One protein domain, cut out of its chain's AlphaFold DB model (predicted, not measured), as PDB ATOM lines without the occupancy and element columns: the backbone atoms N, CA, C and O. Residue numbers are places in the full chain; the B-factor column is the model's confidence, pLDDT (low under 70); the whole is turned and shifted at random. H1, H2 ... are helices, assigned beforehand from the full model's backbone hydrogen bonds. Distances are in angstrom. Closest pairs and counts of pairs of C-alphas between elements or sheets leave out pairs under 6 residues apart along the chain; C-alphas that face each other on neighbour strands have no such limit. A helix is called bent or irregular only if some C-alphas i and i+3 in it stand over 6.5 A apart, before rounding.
ATOM      1  N   PRO A 211      11.190  48.173  29.956       91.69
ATOM      2  CA  PRO A 211       9.789  48.590  30.063       91.69
ATOM      3  C   PRO A 211       8.830  47.683  29.288       91.69
ATOM      4  O   PRO A 211       7.712  47.435  29.738       91.69
ATOM      5  N   GLN A 212       9.257  47.143  28.141       88.00
ATOM      6  CA  GLN A 212       8.428  46.209  27.375       88.00
ATOM      7  C   GLN A 212       8.240  44.883  28.115       88.00
ATOM      8  O   GLN A 212       7.126  44.384  28.188       88.00
ATOM      9  N   GLN A 213       9.297  44.368  28.745       87.12
ATOM     10  CA  GLN A 213       9.203  43.164  29.566       87.12
ATOM     11  C   GLN A 213       8.252  43.378  30.750       87.12
ATOM     12  O   GLN A 213       7.454  42.499  31.072       87.12
ATOM     13  N   PHE A 214       8.284  44.564  31.371       89.75
ATOM     14  CA  PHE A 214       7.309  44.910  32.401       89.75
ATOM     15  C   PHE A 214       5.880  44.915  31.851       89.75
ATOM     16  O   PHE A 214       5.016  44.282  32.450       89.75
ATOM     17  N   LYS A 215       5.632  45.561  30.703       87.81
ATOM     18  CA  LYS A 215       4.315  45.565  30.038       87.81
ATOM     19  C   LYS A 215       3.804  44.154  29.763       87.81
ATOM     20  O   LYS A 215       2.658  43.850  30.096       87.81
ATOM     21  N   ASP A 216       4.660  43.307  29.200       83.31
ATOM     22  CA  ASP A 216       4.325  41.933  28.829       83.31
ATOM     23  C   ASP A 216       3.914  41.127  30.069       83.31
ATOM     24  O   ASP A 216       2.896  40.443  30.051       83.31
ATOM     25  N   PHE A 217       4.600  41.306  31.201       83.44
ATOM     26  CA  PHE A 217       4.300  40.592  32.445       83.44
ATOM     27  C   PHE A 217       3.287  41.258  33.374       83.44
ATOM     28  O   PHE A 217       2.771  40.595  34.281       83.44
ATOM     29  N   ASN A 218       2.970  42.537  33.175       83.81
ATOM     30  CA  ASN A 218       2.128  43.294  34.097       83.81
ATOM     31  C   ASN A 218       0.737  42.661  34.251       83.81
ATOM     32  O   ASN A 218       0.217  42.599  35.360       83.81
ATOM     33  N   HIS A 219       0.171  42.086  33.185       81.38
ATOM     34  CA  HIS A 219      -1.109  41.377  33.274       81.38
ATOM     35  C   HIS A 219      -1.059  40.189  34.256       81.38
ATOM     36  O   HIS A 219      -2.001  39.991  35.021       81.38
ATOM     37  N   ILE A 220       0.051  39.440  34.298       79.00
ATOM     38  CA  ILE A 220       0.251  38.320  35.233       79.00
ATOM     39  C   ILE A 220       0.357  38.843  36.665       79.00
ATOM     40  O   ILE A 220      -0.222  38.264  37.586       79.00
ATOM     41  N   LEU A 221       1.086  39.945  36.861       80.94
ATOM     42  CA  LEU A 221       1.268  40.575  38.170       80.94
ATOM     43  C   LEU A 221      -0.046  41.164  38.701       80.94
ATOM     44  O   LEU A 221      -0.388  40.949  39.860       80.94
ATOM     45  N   GLN A 222      -0.821  41.839  37.854       82.06
ATOM     46  CA  GLN A 222      -2.139  42.369  38.204       82.06
ATOM     47  C   GLN A 222      -3.138  41.251  38.488       82.06
ATOM     48  O   GLN A 222      -3.880  41.317  39.465       82.06
ATOM     49  N   GLU A 223      -3.156  40.192  37.678       76.38
ATOM     50  CA  GLU A 223      -4.050  39.067  37.929       76.38
ATOM     51  C   GLU A 223      -3.682  38.349  39.233       76.38
ATOM     52  O   GLU A 223      -4.564  38.038  40.032       76.38
ATOM     53  N   THR A 224      -2.385  38.162  39.494       70.75
ATOM     54  CA  THR A 224      -1.861  37.681  40.780       70.75
ATOM     55  C   THR A 224      -2.394  38.526  41.933       70.75
ATOM     56  O   THR A 224      -2.983  37.996  42.877       70.75
ATOM     57  N   TYR A 225      -2.222  39.843  41.828       73.25
ATOM     58  CA  TYR A 225      -2.642  40.807  42.831       73.25
ATOM     59  C   TYR A 225      -4.154  40.713  43.095       73.25
ATOM     60  O   TYR A 225      -4.569  40.539  44.242       73.25
ATOM     61  N   ASN A 226      -4.969  40.718  42.039       77.50
ATOM     62  CA  ASN A 226      -6.431  40.681  42.117       77.50
ATOM     63  C   ASN A 226      -6.968  39.330  42.614       77.50
ATOM     64  O   ASN A 226      -7.947  39.281  43.359       77.50
ATOM     65  N   GLN A 227      -6.345  38.211  42.229       71.94
ATOM     66  CA  GLN A 227      -6.740  36.882  42.705       71.94
ATOM     67  C   GLN A 227      -6.515  36.737  44.212       71.94
ATOM     68  O   GLN A 227      -7.357  36.161  44.902       71.94
ATOM     69  N   ILE A 228      -5.404  37.275  44.723       71.06
ATOM     70  CA  ILE A 228      -5.100  37.305  46.158       71.06
ATOM     71  C   ILE A 228      -6.153  38.132  46.909       71.06
ATOM     72  O   ILE A 228      -6.687  37.671  47.922       71.06
ATOM     73  N   GLU A 229      -6.514  39.303  46.381       74.94
ATOM     74  CA  GLU A 229      -7.557  40.172  46.942       74.94
ATOM     75  C   GLU A 229      -8.938  39.518  46.965       74.94
ATOM     76  O   GLU A 229      -9.597  39.495  48.012       74.94
ATOM     77  N   ALA A 230      -9.358  38.917  45.853       72.38
ATOM     78  CA  ALA A 230     -10.638  38.225  45.760       72.38
ATOM     79  C   ALA A 230     -10.709  37.026  46.717       72.38
ATOM     80  O   ALA A 230     -11.716  36.835  47.403       72.38
ATOM     81  N   HIS A 231      -9.631  36.239  46.803       69.25
ATOM     82  CA  HIS A 231      -9.577  35.059  47.660       69.25
ATOM     83  C   HIS A 231      -9.730  35.427  49.142       69.25
ATOM     84  O   HIS A 231     -10.535  34.825  49.851       69.25
ATOM     85  N   VAL A 232      -9.021  36.454  49.617       66.12
ATOM     86  CA  VAL A 232      -9.105  36.875  51.025       66.12
ATOM     87  C   VAL A 232     -10.416  37.600  51.335       66.12
ATOM     88  O   VAL A 232     -10.985  37.412  52.415       66.12
ATOM     89  N   SER A 233     -10.957  38.363  50.385       68.50
ATOM     90  CA  SER A 233     -12.263  39.013  50.539       68.50
ATOM     91  C   SER A 233     -13.402  37.997  50.685       68.50
ATOM     92  O   SER A 233     -14.240  38.150  51.574       68.50
ATOM     93  N   ALA A 234     -13.407  36.925  49.885       66.19
ATOM     94  CA  ALA A 234     -14.396  35.846  49.991       66.19
ATOM     95  C   ALA A 234     -14.314  35.122  51.348       66.19
ATOM     96  O   ALA A 234     -15.316  34.918  52.027       66.19
ATOM     97  N   GLN A 235     -13.098  34.816  51.803       61.88
ATOM     98  CA  GLN A 235     -12.884  34.085  53.055       61.88
ATOM     99  C   GLN A 235     -13.255  34.907  54.303       61.88
ATOM    100  O   GLN A 235     -13.689  34.346  55.307       61.88
ATOM    101  N   THR A 236     -13.114  36.236  54.258       58.00
ATOM    102  CA  THR A 236     -13.430  37.140  55.386       58.00
ATOM    103  C   THR A 236     -14.892  37.590  55.446       58.00
ATOM    104  O   THR A 236     -15.339  38.067  56.493       58.00
ATOM    105  N   SER A 237     -15.645  37.446  54.354       54.34
ATOM    106  CA  SER A 237     -17.083  37.743  54.312       54.34
ATOM    107  C   SER A 237     -17.925  36.572  54.836       54.34
ATOM    108  O   SER A 237     -18.844  36.804  55.625       54.34
ATOM    109  N   ASP A 238     -17.542  35.323  54.546       46.75
ATOM    110  CA  ASP A 238     -18.212  34.123  55.081       46.75
ATOM    111  C   ASP A 238     -18.105  33.990  56.613       46.75
ATOM    112  O   ASP A 238     -19.043  33.544  57.281       46.75
ATOM    113  N   SER A 239     -17.010  34.450  57.220       47.44
ATOM    114  CA  SER A 239     -16.845  34.434  58.682       47.44
ATOM    115  C   SER A 239     -17.615  35.533  59.417       47.44
ATOM    116  O   SER A 239     -17.865  35.393  60.615       47.44
ATOM    117  N   LYS A 253      -8.048  40.617  67.975       47.16
ATOM    118  CA  LYS A 253      -8.398  41.931  67.408       47.16
ATOM    119  C   LYS A 253      -8.231  41.955  65.879       47.16
ATOM    120  O   LYS A 253      -7.117  41.801  65.390       47.16
ATOM    121  N   LYS A 254      -9.314  42.282  65.154       51.28
ATOM    122  CA  LYS A 254      -9.385  42.536  63.692       51.28
ATOM    123  C   LYS A 254      -8.286  43.466  63.130       51.28
ATOM    124  O   LYS A 254      -8.121  43.551  61.918       51.28
ATOM    125  N   ASN A 255      -7.521  44.147  63.982       48.78
ATOM    126  CA  ASN A 255      -6.632  45.253  63.636       48.78
ATOM    127  C   ASN A 255      -5.311  44.872  62.939       48.78
ATOM    128  O   ASN A 255      -4.530  45.778  62.679       48.78
ATOM    129  N   ASN A 256      -5.036  43.600  62.610       61.69
ATOM    130  CA  ASN A 256      -3.793  43.243  61.897       61.69
ATOM    131  C   ASN A 256      -3.975  42.367  60.644       61.69
ATOM    132  O   ASN A 256      -3.021  42.143  59.912       61.69
ATOM    133  N   VAL A 257      -5.188  41.890  60.342       66.38
ATOM    134  CA  VAL A 257      -5.400  41.002  59.180       66.38
ATOM    135  C   VAL A 257      -5.189  41.754  57.862       66.38
ATOM    136  O   VAL A 257      -4.547  41.227  56.963       66.38
ATOM    137  N   SER A 258      -5.653  43.004  57.770       70.56
ATOM    138  CA  SER A 258      -5.484  43.841  56.571       70.56
ATOM    139  C   SER A 258      -4.015  44.188  56.292       70.56
ATOM    140  O   SER A 258      -3.578  44.093  55.150       70.56
ATOM    141  N   ALA A 259      -3.226  44.500  57.324       76.69
ATOM    142  CA  ALA A 259      -1.796  44.768  57.167       76.69
ATOM    143  C   ALA A 259      -1.013  43.495  56.797       76.69
ATOM    144  O   ALA A 259      -0.212  43.513  55.863       76.69
ATOM    145  N   CYS A 260      -1.298  42.367  57.463       77.88
ATOM    146  CA  CYS A 260      -0.742  41.061  57.095       77.88
ATOM    147  C   CYS A 260      -1.096  40.681  55.649       77.88
ATOM    148  O   CYS A 260      -0.268  40.108  54.944       77.88
ATOM    149  N   PHE A 261      -2.306  41.021  55.201       78.75
ATOM    150  CA  PHE A 261      -2.766  40.780  53.841       78.75
ATOM    151  C   PHE A 261      -2.013  41.630  52.811       78.75
ATOM    152  O   PHE A 261      -1.453  41.079  51.869       78.75
ATOM    153  N   GLN A 262      -1.916  42.945  53.020       80.06
ATOM    154  CA  GLN A 262      -1.149  43.835  52.138       80.06
ATOM    155  C   GLN A 262       0.319  43.400  52.033       80.06
ATOM    156  O   GLN A 262       0.904  43.388  50.947       80.06
ATOM    157  N   GLN A 263       0.912  42.982  53.154       84.25
ATOM    158  CA  GLN A 263       2.275  42.462  53.177       84.25
ATOM    159  C   GLN A 263       2.401  41.143  52.401       84.25
ATOM    160  O   GLN A 263       3.360  40.968  51.649       84.25
ATOM    161  N   TYR A 264       1.450  40.221  52.563       84.19
ATOM    162  CA  TYR A 264       1.403  38.969  51.805       84.19
ATOM    163  C   TYR A 264       1.295  39.226  50.298       84.19
ATOM    164  O   TYR A 264       2.121  38.730  49.534       84.19
ATOM    165  N   GLN A 265       0.350  40.072  49.889       81.75
ATOM    166  CA  GLN A 265       0.116  40.443  48.496       81.75
ATOM    167  C   GLN A 265       1.359  41.079  47.861       81.75
ATOM    168  O   GLN A 265       1.792  40.658  46.789       81.75
ATOM    169  N   THR A 266       2.005  42.013  48.566       84.81
ATOM    170  CA  THR A 266       3.267  42.634  48.123       84.81
ATOM    171  C   THR A 266       4.387  41.599  47.975       84.81
ATOM    172  O   THR A 266       5.133  41.625  46.999       84.81
ATOM    173  N   ASN A 267       4.521  40.669  48.924       89.38
ATOM    174  CA  ASN A 267       5.580  39.660  48.899       89.38
ATOM    175  C   ASN A 267       5.400  38.642  47.767       89.38
ATOM    176  O   ASN A 267       6.370  38.318  47.087       89.38
ATOM    177  N   VAL A 268       4.173  38.172  47.533       87.56
ATOM    178  CA  VAL A 268       3.870  37.261  46.421       87.56
ATOM    179  C   VAL A 268       4.109  37.952  45.080       87.56
ATOM    180  O   VAL A 268       4.780  37.393  44.214       87.56
ATOM    181  N   THR A 269       3.641  39.194  44.936       87.25
ATOM    182  CA  THR A 269       3.849  39.992  43.717       87.25
ATOM    183  C   THR A 269       5.338  40.250  43.477       87.25
ATOM    184  O   THR A 269       5.818  40.115  42.356       87.25
ATOM    185  N   ARG A 270       6.111  40.520  44.538       90.94
ATOM    186  CA  ARG A 270       7.576  40.641  44.485       90.94
ATOM    187  C   ARG A 270       8.259  39.347  44.044       90.94
ATOM    188  O   ARG A 270       9.179  39.410  43.236       90.94
ATOM    189  N   ALA A 271       7.857  38.197  44.582       90.50
ATOM    190  CA  ALA A 271       8.430  36.907  44.200       90.50
ATOM    191  C   ALA A 271       8.170  36.613  42.714       90.50
ATOM    192  O   ALA A 271       9.095  36.249  41.987       90.50
ATOM    193  N   ALA A 272       6.943  36.869  42.247       88.00
ATOM    194  CA  ALA A 272       6.586  36.758  40.838       88.00
ATOM    195  C   ALA A 272       7.408  37.719  39.964       88.00
ATOM    196  O   ALA A 272       8.010  37.278  38.990       88.00
ATOM    197  N   PHE A 273       7.516  39.000  40.339       90.06
ATOM    198  CA  PHE A 273       8.337  39.980  39.619       90.06
ATOM    199  C   PHE A 273       9.789  39.509  39.494       90.06
ATOM    200  O   PHE A 273      10.317  39.417  38.388       90.06
ATOM    201  N   ASN A 274      10.419  39.144  40.615       91.38
ATOM    202  CA  ASN A 274      11.812  38.696  40.638       91.38
ATOM    203  C   ASN A 274      12.036  37.477  39.738       91.38
ATOM    204  O   ASN A 274      13.056  37.394  39.064       91.38
ATOM    205  N   PHE A 275      11.090  36.536  39.713       89.44
ATOM    206  CA  PHE A 275      11.156  35.385  38.821       89.44
ATOM    207  C   PHE A 275      11.059  35.803  37.346       89.44
ATOM    208  O   PHE A 275      11.894  35.399  36.541       89.44
ATOM    209  N   LEU A 276      10.084  36.642  36.988       85.38
ATOM    210  CA  LEU A 276       9.835  37.052  35.600       85.38
ATOM    211  C   LEU A 276      10.976  37.907  35.019       85.38
ATOM    212  O   LEU A 276      11.273  37.802  33.824       85.38
ATOM    213  N   PHE A 277      11.649  38.687  35.866       87.88
ATOM    214  CA  PHE A 277      12.813  39.511  35.519       87.88
ATOM    215  C   PHE A 277      14.165  38.803  35.701       87.88
ATOM    216  O   PHE A 277      15.195  39.325  35.275       87.88
ATOM    217  N   SER A 278      14.193  37.599  36.283       85.81
ATOM    218  CA  SER A 278      15.432  36.830  36.413       85.81
ATOM    219  C   SER A 278      15.892  36.287  35.061       85.81
ATOM    220  O   SER A 278      15.100  35.765  34.273       85.81
ATOM    221  N   ARG A 279      17.209  36.337  34.828       79.75
ATOM    222  CA  ARG A 279      17.854  35.660  33.689       79.75
ATOM    223  C   ARG A 279      17.739  34.143  33.795       79.75
ATOM    224  O   ARG A 279      17.559  33.468  32.789       79.75
ATOM    225  N   GLU A 280      17.851  33.625  35.015       83.00
ATOM    226  CA  GLU A 280      17.715  32.205  35.325       83.00
ATOM    227  C   GLU A 280      16.440  32.010  36.142       83.00
ATOM    228  O   GLU A 280      16.348  32.392  37.314       83.00
ATOM    229  N   ARG A 281      15.417  31.472  35.482       82.69
ATOM    230  CA  ARG A 281      14.099  31.232  36.065       82.69
ATOM    231  C   ARG A 281      14.089  29.889  36.782       82.69
ATOM    232  O   ARG A 281      13.881  28.849  36.162       82.69
ATOM    233  N   ASP A 282      14.306  29.913  38.093       84.94
ATOM    234  CA  ASP A 282      14.177  28.722  38.932       84.94
ATOM    235  C   ASP A 282      12.764  28.626  39.518       84.94
ATOM    236  O   ASP A 282      12.382  29.313  40.470       84.94
ATOM    237  N   LEU A 283      11.971  27.750  38.908       85.19
ATOM    238  CA  LEU A 283      10.597  27.506  39.312       85.19
ATOM    239  C   LEU A 283      10.508  26.900  40.720       85.19
ATOM    240  O   LEU A 283       9.578  27.230  41.449       85.19
ATOM    241  N   ALA A 284      11.463  26.058  41.124       86.94
ATOM    242  CA  ALA A 284      11.456  25.450  42.452       86.94
ATOM    243  C   ALA A 284      11.692  26.506  43.542       86.94
ATOM    244  O   ALA A 284      11.063  26.464  44.603       86.94
ATOM    245  N   VAL A 285      12.543  27.500  43.263       89.44
ATOM    246  CA  VAL A 285      12.748  28.650  44.157       89.44
ATOM    247  C   VAL A 285      11.472  29.478  44.285       89.44
ATOM    248  O   VAL A 285      11.076  29.802  45.406       89.44
ATOM    249  N   LEU A 286      10.793  29.778  43.172       88.81
ATOM    250  CA  LEU A 286       9.518  30.500  43.206       88.81
ATOM    251  C   LEU A 286       8.455  29.721  44.001       88.81
ATOM    252  O   LEU A 286       7.812  30.282  44.885       88.81
ATOM    253  N   GLU A 287       8.302  28.422  43.737       88.31
ATOM    254  CA  GLU A 287       7.374  27.538  44.460       88.31
ATOM    255  C   GLU A 287       7.642  27.550  45.974       88.31
ATOM    256  O   GLU A 287       6.713  27.686  46.780       88.31
ATOM    257  N   SER A 288       8.918  27.494  46.370       89.75
ATOM    258  CA  SER A 288       9.330  27.576  47.772       89.75
ATOM    259  C   SER A 288       8.989  28.931  48.404       89.75
ATOM    260  O   SER A 288       8.491  28.969  49.530       89.75
ATOM    261  N   GLN A 289       9.241  30.045  47.707       91.56
ATOM    262  CA  GLN A 289       8.945  31.392  48.207       91.56
ATOM    263  C   GLN A 289       7.443  31.600  48.416       91.56
ATOM    264  O   GLN A 289       7.022  32.080  49.467       91.56
ATOM    265  N   LEU A 290       6.626  31.191  47.445       88.00
ATOM    266  CA  LEU A 290       5.171  31.319  47.517       88.00
ATOM    267  C   LEU A 290       4.593  30.507  48.682       88.00
ATOM    268  O   LEU A 290       3.838  31.042  49.494       88.00
ATOM    269  N   THR A 291       5.040  29.258  48.838       85.62
ATOM    270  CA  THR A 291       4.653  28.397  49.967       85.62
ATOM    271  C   THR A 291       5.029  29.027  51.312       85.62
ATOM    272  O   THR A 291       4.260  28.989  52.275       85.62
ATOM    273  N   GLN A 292       6.210  29.646  51.395       89.38
ATOM    274  CA  GLN A 292       6.653  30.336  52.603       89.38
ATOM    275  C   GLN A 292       5.799  31.577  52.906       89.38
ATOM    276  O   GLN A 292       5.474  31.831  54.069       89.38
ATOM    277  N   HIS A 293       5.426  32.358  51.891       89.25
ATOM    278  CA  HIS A 293       4.580  33.538  52.067       89.25
ATOM    279  C   HIS A 293       3.178  33.174  52.566       89.25
ATOM    280  O   HIS A 293       2.689  33.838  53.483       89.25
ATOM    281  N   ASP A 294       2.584  32.090  52.063       82.94
ATOM    282  CA  ASP A 294       1.315  31.549  52.565       82.94
ATOM    283  C   ASP A 294       1.405  31.181  54.050       82.94
ATOM    284  O   ASP A 294       0.583  31.610  54.866       82.94
ATOM    285  N   ALA A 295       2.437  30.417  54.420       83.62
ATOM    286  CA  ALA A 295       2.645  29.992  55.799       83.62
ATOM    287  C   ALA A 295       2.806  31.196  56.744       83.62
ATOM    288  O   ALA A 295       2.184  31.235  57.811       83.62
ATOM    289  N   ASN A 296       3.588  32.198  56.327       86.69
ATOM    290  CA  ASN A 296       3.805  33.430  57.083       86.69
ATOM    291  C   ASN A 296       2.520  34.257  57.221       86.69
ATOM    292  O   ASN A 296       2.274  34.841  58.280       86.69
ATOM    293  N   PHE A 297       1.692  34.319  56.178       83.00
ATOM    294  CA  PHE A 297       0.406  35.006  56.237       83.00
ATOM    295  C   PHE A 297      -0.534  34.328  57.236       83.00
ATOM    296  O   PHE A 297      -1.069  34.997  58.122       83.00
ATOM    297  N   LEU A 298      -0.687  33.004  57.166       77.81
ATOM    298  CA  LEU A 298      -1.551  32.242  58.074       77.81
ATOM    299  C   LEU A 298      -1.111  32.342  59.536       77.81
ATOM    300  O   LEU A 298      -1.955  32.469  60.427       77.81
ATOM    301  N   SER A 299       0.201  32.307  59.797       79.69
ATOM    302  CA  SER A 299       0.730  32.465  61.152       79.69
ATOM    303  C   SER A 299       0.529  33.882  61.688       79.69
ATOM    304  O   SER A 299       0.143  34.047  62.841       79.69
ATOM    305  N   SER A 300       0.765  34.903  60.859       78.56
ATOM    306  CA  SER A 300       0.763  36.311  61.287       78.56
ATOM    307  C   SER A 300      -0.641  36.917  61.359       78.56
ATOM    308  O   SER A 300      -0.884  37.838  62.134       78.56
ATOM    309  N   SER A 301      -1.584  36.401  60.568       73.06
ATOM    310  CA  SER A 301      -2.993  36.818  60.584       73.06
ATOM    311  C   SER A 301      -3.815  36.139  61.686       73.06
ATOM    312  O   SER A 301      -4.919  36.588  61.986       73.06
ATOM    313  N   GLY A 302      -3.306  35.054  62.285       68.88
ATOM    314  CA  GLY A 302      -4.050  34.234  63.246       68.88
ATOM    315  C   GLY A 302      -5.159  33.382  62.613       68.88
ATOM    316  O   GLY A 302      -5.885  32.701  63.335       68.88
ATOM    317  N   LEU A 303      -5.273  33.376  61.278       67.69
ATOM    318  CA  LEU A 303      -6.302  32.640  60.536       67.69
ATOM    319  C   LEU A 303      -6.067  31.127  60.519       67.69
ATOM    320  O   LEU A 303      -6.999  30.378  60.248       67.69
ATOM    321  N   LYS A 304      -4.863  30.659  60.874       65.69
ATOM    322  CA  LYS A 304      -4.487  29.234  60.872       65.69
ATOM    323  C   LYS A 304      -5.471  28.319  61.617       65.69
ATOM    324  O   LYS A 304      -5.690  27.193  61.192       65.69
ATOM    325  N   ASN A 305      -6.065  28.795  62.714       60.88
ATOM    326  CA  ASN A 305      -7.015  28.011  63.513       60.88
ATOM    327  C   ASN A 305      -8.459  28.111  63.001       60.88
ATOM    328  O   ASN A 305      -9.273  27.242  63.291       60.88
ATOM    329  N   SER A 306      -8.782  29.181  62.274       57.97
ATOM    330  CA  SER A 306     -10.113  29.417  61.708       57.97
ATOM    331  C   SER A 306     -10.256  28.839  60.296       57.97
ATOM    332  O   SER A 306     -11.375  28.594  59.863       57.97
ATOM    333  N   TYR A 307      -9.135  28.598  59.604       60.31
ATOM    334  CA  TYR A 307      -9.070  28.156  58.210       60.31
ATOM    335  C   TYR A 307      -7.955  27.114  58.015       60.31
ATOM    336  O   TYR A 307      -6.913  27.423  57.430       60.31
ATOM    337  N   PRO A 308      -8.131  25.879  58.520       57.41
ATOM    338  CA  PRO A 308      -7.125  24.825  58.391       57.41
ATOM    339  C   PRO A 308      -6.872  24.405  56.930       57.41
ATOM    340  O   PRO A 308      -5.773  23.950  56.624       57.41
ATOM    341  N   ASP A 309      -7.842  24.624  56.034       56.31
ATOM    342  CA  ASP A 309      -7.793  24.242  54.614       56.31
ATOM    343  C   ASP A 309      -7.479  25.419  53.668       56.31
ATOM    344  O   ASP A 309      -7.858  25.398  52.496       56.31
ATOM    345  N   PHE A 310      -6.818  26.478  54.151       61.53
ATOM    346  CA  PHE A 310      -6.417  27.589  53.284       61.53
ATOM    347  C   PHE A 310      -5.503  27.091  52.156       61.53
ATOM    348  O   PHE A 310      -4.349  26.725  52.379       61.53
ATOM    349  N   GLN A 311      -6.025  27.102  50.931       64.88
ATOM    350  CA  GLN A 311      -5.247  26.911  49.716       64.88
ATOM    351  C   GLN A 311      -4.974  28.290  49.132       64.88
ATOM    352  O   GLN A 311      -5.868  28.892  48.534       64.88
ATOM    353  N   GLY A 312      -3.755  28.800  49.322       64.44
ATOM    354  CA  GLY A 312      -3.380  30.074  48.728       64.44
ATOM    355  C   GLY A 312      -3.525  30.040  47.203       64.44
ATOM    356  O   GLY A 312      -3.499  28.971  46.588       64.44
ATOM    357  N   PRO A 313      -3.666  31.201  46.549       66.00
ATOM    358  CA  PRO A 313      -3.856  31.286  45.099       66.00
ATOM    359  C   PRO A 313      -2.615  30.862  44.290       66.00
ATOM    360  O   PRO A 313      -2.670  30.777  43.060       66.00
ATOM    361  N   TYR A 314      -1.494  30.557  44.954       70.31
ATOM    362  CA  TYR A 314      -0.215  30.295  44.307       70.31
ATOM    363  C   TYR A 314      -0.184  29.101  43.328       70.31
ATOM    364  O   TYR A 314       0.533  29.207  42.337       70.31
ATOM    365  N   PRO A 315      -0.949  27.994  43.470       70.06
ATOM    366  CA  PRO A 315      -0.955  26.929  42.464       70.06
ATOM    367  C   PRO A 315      -1.541  27.400  41.128       70.06
ATOM    368  O   PRO A 315      -1.078  26.994  40.059       70.06
ATOM    369  N   LYS A 316      -2.545  28.286  41.178       68.62
ATOM    370  CA  LYS A 316      -3.142  28.901  39.987       68.62
ATOM    371  C   LYS A 316      -2.164  29.884  39.342       68.62
ATOM    372  O   LYS A 316      -1.966  29.824  38.131       68.62
ATOM    373  N   LEU A 317      -1.488  30.687  40.160       70.69
ATOM    374  CA  LEU A 317      -0.424  31.598  39.742       70.69
ATOM    375  C   LEU A 317       0.747  30.865  39.077       70.69
ATOM    376  O   LEU A 317       1.165  31.224  37.982       70.69
ATOM    377  N   LEU A 318       1.234  29.781  39.681       74.44
ATOM    378  CA  LEU A 318       2.294  28.949  39.112       74.44
ATOM    379  C   LEU A 318       1.878  28.343  37.776       74.44
ATOM    380  O   LEU A 318       2.686  28.270  36.857       74.44
ATOM    381  N   LYS A 319       0.619  27.911  37.644       76.00
ATOM    382  CA  LYS A 319       0.094  27.417  36.369       76.00
ATOM    383  C   LYS A 319       0.102  28.513  35.300       76.00
ATOM    384  O   LYS A 319       0.494  28.225  34.175       76.00
ATOM    385  N   GLN A 320      -0.287  29.738  35.650       71.44
ATOM    386  CA  GLN A 320      -0.274  30.887  34.738       71.44
ATOM    387  C   GLN A 320       1.147  31.257  34.322       71.44
ATOM    388  O   GLN A 320       1.433  31.297  33.132       71.44
ATOM    389  N   ILE A 321       2.066  31.385  35.281       70.38
ATOM    390  CA  ILE A 321       3.483  31.653  35.006       70.38
ATOM    391  C   ILE A 321       4.075  30.564  34.100       70.38
ATOM    392  O   ILE A 321       4.709  30.891  33.104       70.38
ATOM    393  N   LYS A 322       3.801  29.276  34.358       73.00
ATOM    394  CA  LYS A 322       4.246  28.159  33.497       73.00
ATOM    395  C   LYS A 322       3.651  28.218  32.083       73.00
ATOM    396  O   LYS A 322       4.289  27.772  31.132       73.00
ATOM    397  N   GLN A 323       2.420  28.702  31.928       69.19
ATOM    398  CA  GLN A 323       1.769  28.842  30.622       69.19
ATOM    399  C   GLN A 323       2.344  30.020  29.828       69.19
ATOM    400  O   GLN A 323       2.608  29.863  28.636       69.19
ATOM    401  N   SER A 324       2.605  31.146  30.493       61.94
ATOM    402  CA  SER A 324       3.212  32.334  29.889       61.94
ATOM    403  C   SER A 324       4.690  32.124  29.549       61.94
ATOM    404  O   SER A 324       5.109  32.481  28.454       61.94
ATOM    405  N   ASP A 325       5.458  31.437  30.401       57.84
ATOM    406  CA  ASP A 325       6.866  31.091  30.148       57.84
ATOM    407  C   ASP A 325       7.018  30.226  28.879       57.84
ATOM    408  O   ASP A 325       7.879  30.462  28.037       57.84
ATOM    409  N   ASN A 326       6.092  29.289  28.645       54.03
ATOM    410  CA  ASN A 326       6.081  28.469  27.427       54.03
ATOM    411  C   ASN A 326       5.627  29.217  26.156       54.03
ATOM    412  O   ASN A 326       5.937  28.775  25.043       54.03
ATOM    413  N   ALA A 327       4.869  30.307  26.302       49.19
ATOM    414  CA  ALA A 327       4.362  31.110  25.192       49.19
ATOM    415  C   ALA A 327       5.341  32.230  24.799       49.19
ATOM    416  O   ALA A 327       5.634  32.395  23.618       49.19
ATOM    417  N   GLU A 328       5.914  32.945  25.767       48.47
ATOM    418  CA  GLU A 328       6.832  34.063  25.525       48.47
ATOM    419  C   GLU A 328       8.268  33.640  25.232       48.47
ATOM    420  O   GLU A 328       8.907  34.288  24.408       48.47
ATOM    421  N   VAL A 329       8.781  32.533  25.787       46.47
ATOM    422  CA  VAL A 329      10.107  32.025  25.382       46.47
ATOM    423  C   VAL A 329      10.122  31.711  23.882       46.47
ATOM    424  O   VAL A 329      11.135  31.930  23.222       46.47
ATOM    425  N   LYS A 330       8.991  31.297  23.294       38.25
ATOM    426  CA  LYS A 330       8.865  31.133  21.835       38.25
ATOM    427  C   LYS A 330       8.852  32.470  21.088       38.25
ATOM    428  O   LYS A 330       9.481  32.563  20.036       38.25
ATOM    429  N   THR A 331       8.191  33.495  21.621       39.88
ATOM    430  CA  THR A 331       8.056  34.817  20.984       39.88
ATOM    431  C   THR A 331       9.336  35.653  21.082       39.88
ATOM    432  O   THR A 331       9.791  36.179  20.069       39.88
ATOM    433  N   ILE A 332       9.973  35.699  22.256       42.31
ATOM    434  CA  ILE A 332      11.245  36.399  22.500       42.31
ATOM    435  C   ILE A 332      12.374  35.734  21.709       42.31
ATOM    436  O   ILE A 332      13.166  36.427  21.073       42.31
ATOM    437  N   SER A 333      12.411  34.395  21.657       38.34
ATOM    438  CA  SER A 333      13.351  33.682  20.783       38.34
ATOM    439  C   SER A 333      13.108  34.048  19.319       38.34
ATOM    440  O   SER A 333      14.044  34.429  18.627       38.34
ATOM    441  N   ALA A 334      11.859  34.014  18.841       39.34
ATOM    442  CA  ALA A 334      11.539  34.365  17.456       39.34
ATOM    443  C   ALA A 334      11.893  35.825  17.101       39.34
ATOM    444  O   ALA A 334      12.381  36.077  16.000       39.34
ATOM    445  N   GLN A 335      11.704  36.776  18.021       38.16
ATOM    446  CA  GLN A 335      12.069  38.185  17.831       38.16
ATOM    447  C   GLN A 335      13.583  38.428  17.899       38.16
ATOM    448  O   GLN A 335      14.105  39.192  17.089       38.16
ATOM    449  N   LEU A 336      14.315  37.768  18.802       36.69
ATOM    450  CA  LEU A 336      15.782  37.839  18.844       36.69
ATOM    451  C   LEU A 336      16.409  37.210  17.593       36.69
ATOM    452  O   LEU A 336      17.334  37.784  17.015       36.69
ATOM    453  N   PHE A 337      15.869  36.078  17.127       43.09
ATOM    454  CA  PHE A 337      16.301  35.444  15.881       43.09
ATOM    455  C   PHE A 337      15.969  36.301  14.650       43.09
ATOM    456  O   PHE A 337      16.801  36.394  13.747       43.09
ATOM    457  N   SER A 338      14.812  36.976  14.605       38.16
ATOM    458  CA  SER A 338      14.482  37.862  13.478       38.16
ATOM    459  C   SER A 338      15.347  39.126  13.467       38.16
ATOM    460  O   SER A 338      15.848  39.509  12.411       38.16
ATOM    461  N   GLN A 339      15.628  39.726  14.629       42.53
ATOM    462  CA  GLN A 339      16.519  40.885  14.724       42.53
ATOM    463  C   GLN A 339      17.973  40.536  14.383       42.53
ATOM    464  O   GLN A 339      18.636  41.313  13.693       42.53
ATOM    465  N   GLN A 340      18.460  39.347  14.762       45.06
ATOM    466  CA  GLN A 340      19.761  38.857  14.296       45.06
ATOM    467  C   GLN A 340      19.778  38.633  12.781       45.06
ATOM    468  O   GLN A 340      20.747  39.018  12.131       45.06
ATOM    469  N   GLN A 341      18.719  38.087  12.179       44.84
ATOM    470  CA  GLN A 341      18.657  37.924  10.721       44.84
ATOM    471  C   GLN A 341      18.602  39.263   9.975       44.84
ATOM    472  O   GLN A 341      19.252  39.396   8.938       44.84
ATOM    473  N   ILE A 342      17.912  40.275  10.508       46.50
ATOM    474  CA  ILE A 342      17.862  41.626   9.928       46.50
ATOM    475  C   ILE A 342      19.229  42.317  10.042       46.50
ATOM    476  O   ILE A 342      19.711  42.869   9.053       46.50
ATOM    477  N   ALA A 343      19.906  42.224  11.192       41.53
ATOM    478  CA  ALA A 343      21.252  42.771  11.378       41.53
ATOM    479  C   ALA A 343      22.294  42.072  10.484       41.53
ATOM    480  O   ALA A 343      23.136  42.728   9.868       41.53
ATOM    481  N   THR A 344      22.198  40.745  10.337       43.09
ATOM    482  CA  THR A 344      23.092  39.975   9.459       43.09
ATOM    483  C   THR A 344      22.832  40.316   7.988       43.09
ATOM    484  O   THR A 344      23.771  40.567   7.241       43.09
ATOM    485  N   SER A 345      21.567  40.453   7.579       42.47
ATOM    486  CA  SER A 345      21.200  40.850   6.210       42.47
ATOM    487  C   SER A 345      21.631  42.283   5.880       42.47
ATOM    488  O   SER A 345      22.140  42.528   4.788       42.47
TER     489      SER A 345
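What this domain is: This is residues 211 to 239 and 253 to 345 of the 359 residues of the protein "Lipopolysaccharide kinase family protein" of Piscirickettsia salmonis (UniProt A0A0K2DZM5). The longest helix, H4, joins H1, H2 and H3 in a loose up-and-down bundle with its first part, while its last residues, 333 to 345, stick out as a free arm that makes much of the length. H2 and H3 fold back on each other as a close hairpin, and H1 runs along H2. The printed part has 122 residues with four named helices, H1 to H4 in chain order, and no named strand: all helix. It is loose, with a radius of gyration of the C-alphas of 17.8 A, and spans 68 by 23 by 18 A.

Where its parts are: Find C-alpha 314 at (-0.215, 30.295, 44.307); from there H4, residues 314 to 345, runs 45.0 A to C-alpha 345 at (21.200, 40.850, 6.210), with a kink of 25 degrees near residue 326. H1, residues 211 to 239, begins at (9.789, 48.590, 30.063) and spans 41.6 A, with a kink of 42 degrees near residue 218. H2, residues 254 to 277, spans 36.0 A, and H3, residues 283 to 301, 26.9 A. H1 and H2 are irregular: C-alphas 216 and 219 are 7.0 A apart, C-alphas 255 and 258 7.3 A.

How they stand to each other: In the bundle, each helix runs against the one before it. H4 only just touches H1, with 3 pairs of C-alphas within 8 A, the closest Thr 224 and Leu 317 at 6.3 A, through residues 317 to 321 of H4 and 220 to 224 of H1 alone. H4 and H3, a hairpin, only just touch, also with 3 pairs, through residues 314 to 318 and 287 to 291 alone; the closest C-alphas, Leu 290 and Tyr 314, are 6.4 A apart, and the tilt of 36 degrees is only just steep. H2 and H3, also a hairpin, touch at a shallow tilt of 8 degrees, closest at C-alphas Val 257 and Ser 301, 5.0 A. H1 touches H2 at C-alphas Leu 221 and Thr 269, the closest, 6.1 A. H2 and H4 are near each other; H1 and H3 are apart. In H3 every O i to N i+4 pair is within hydrogen-bond range; in H1 22 of 25 are, in H2 18 of 20, in H4 27 of 28.

The domain as a whole: The farthest C-alphas, Lys 253 and Ser 345, are 68.0 A apart. Residues 240 to 252 are not printed, and C-alphas 239 and 253 stand 14.3 A apart across this cut. The link from H3 to H4 is long, that from H2 to H3 tight. Mean pLDDT of the printed part is 70.5; it is under 70 in 50 residues, among them 302 to 313 and 323 to 345.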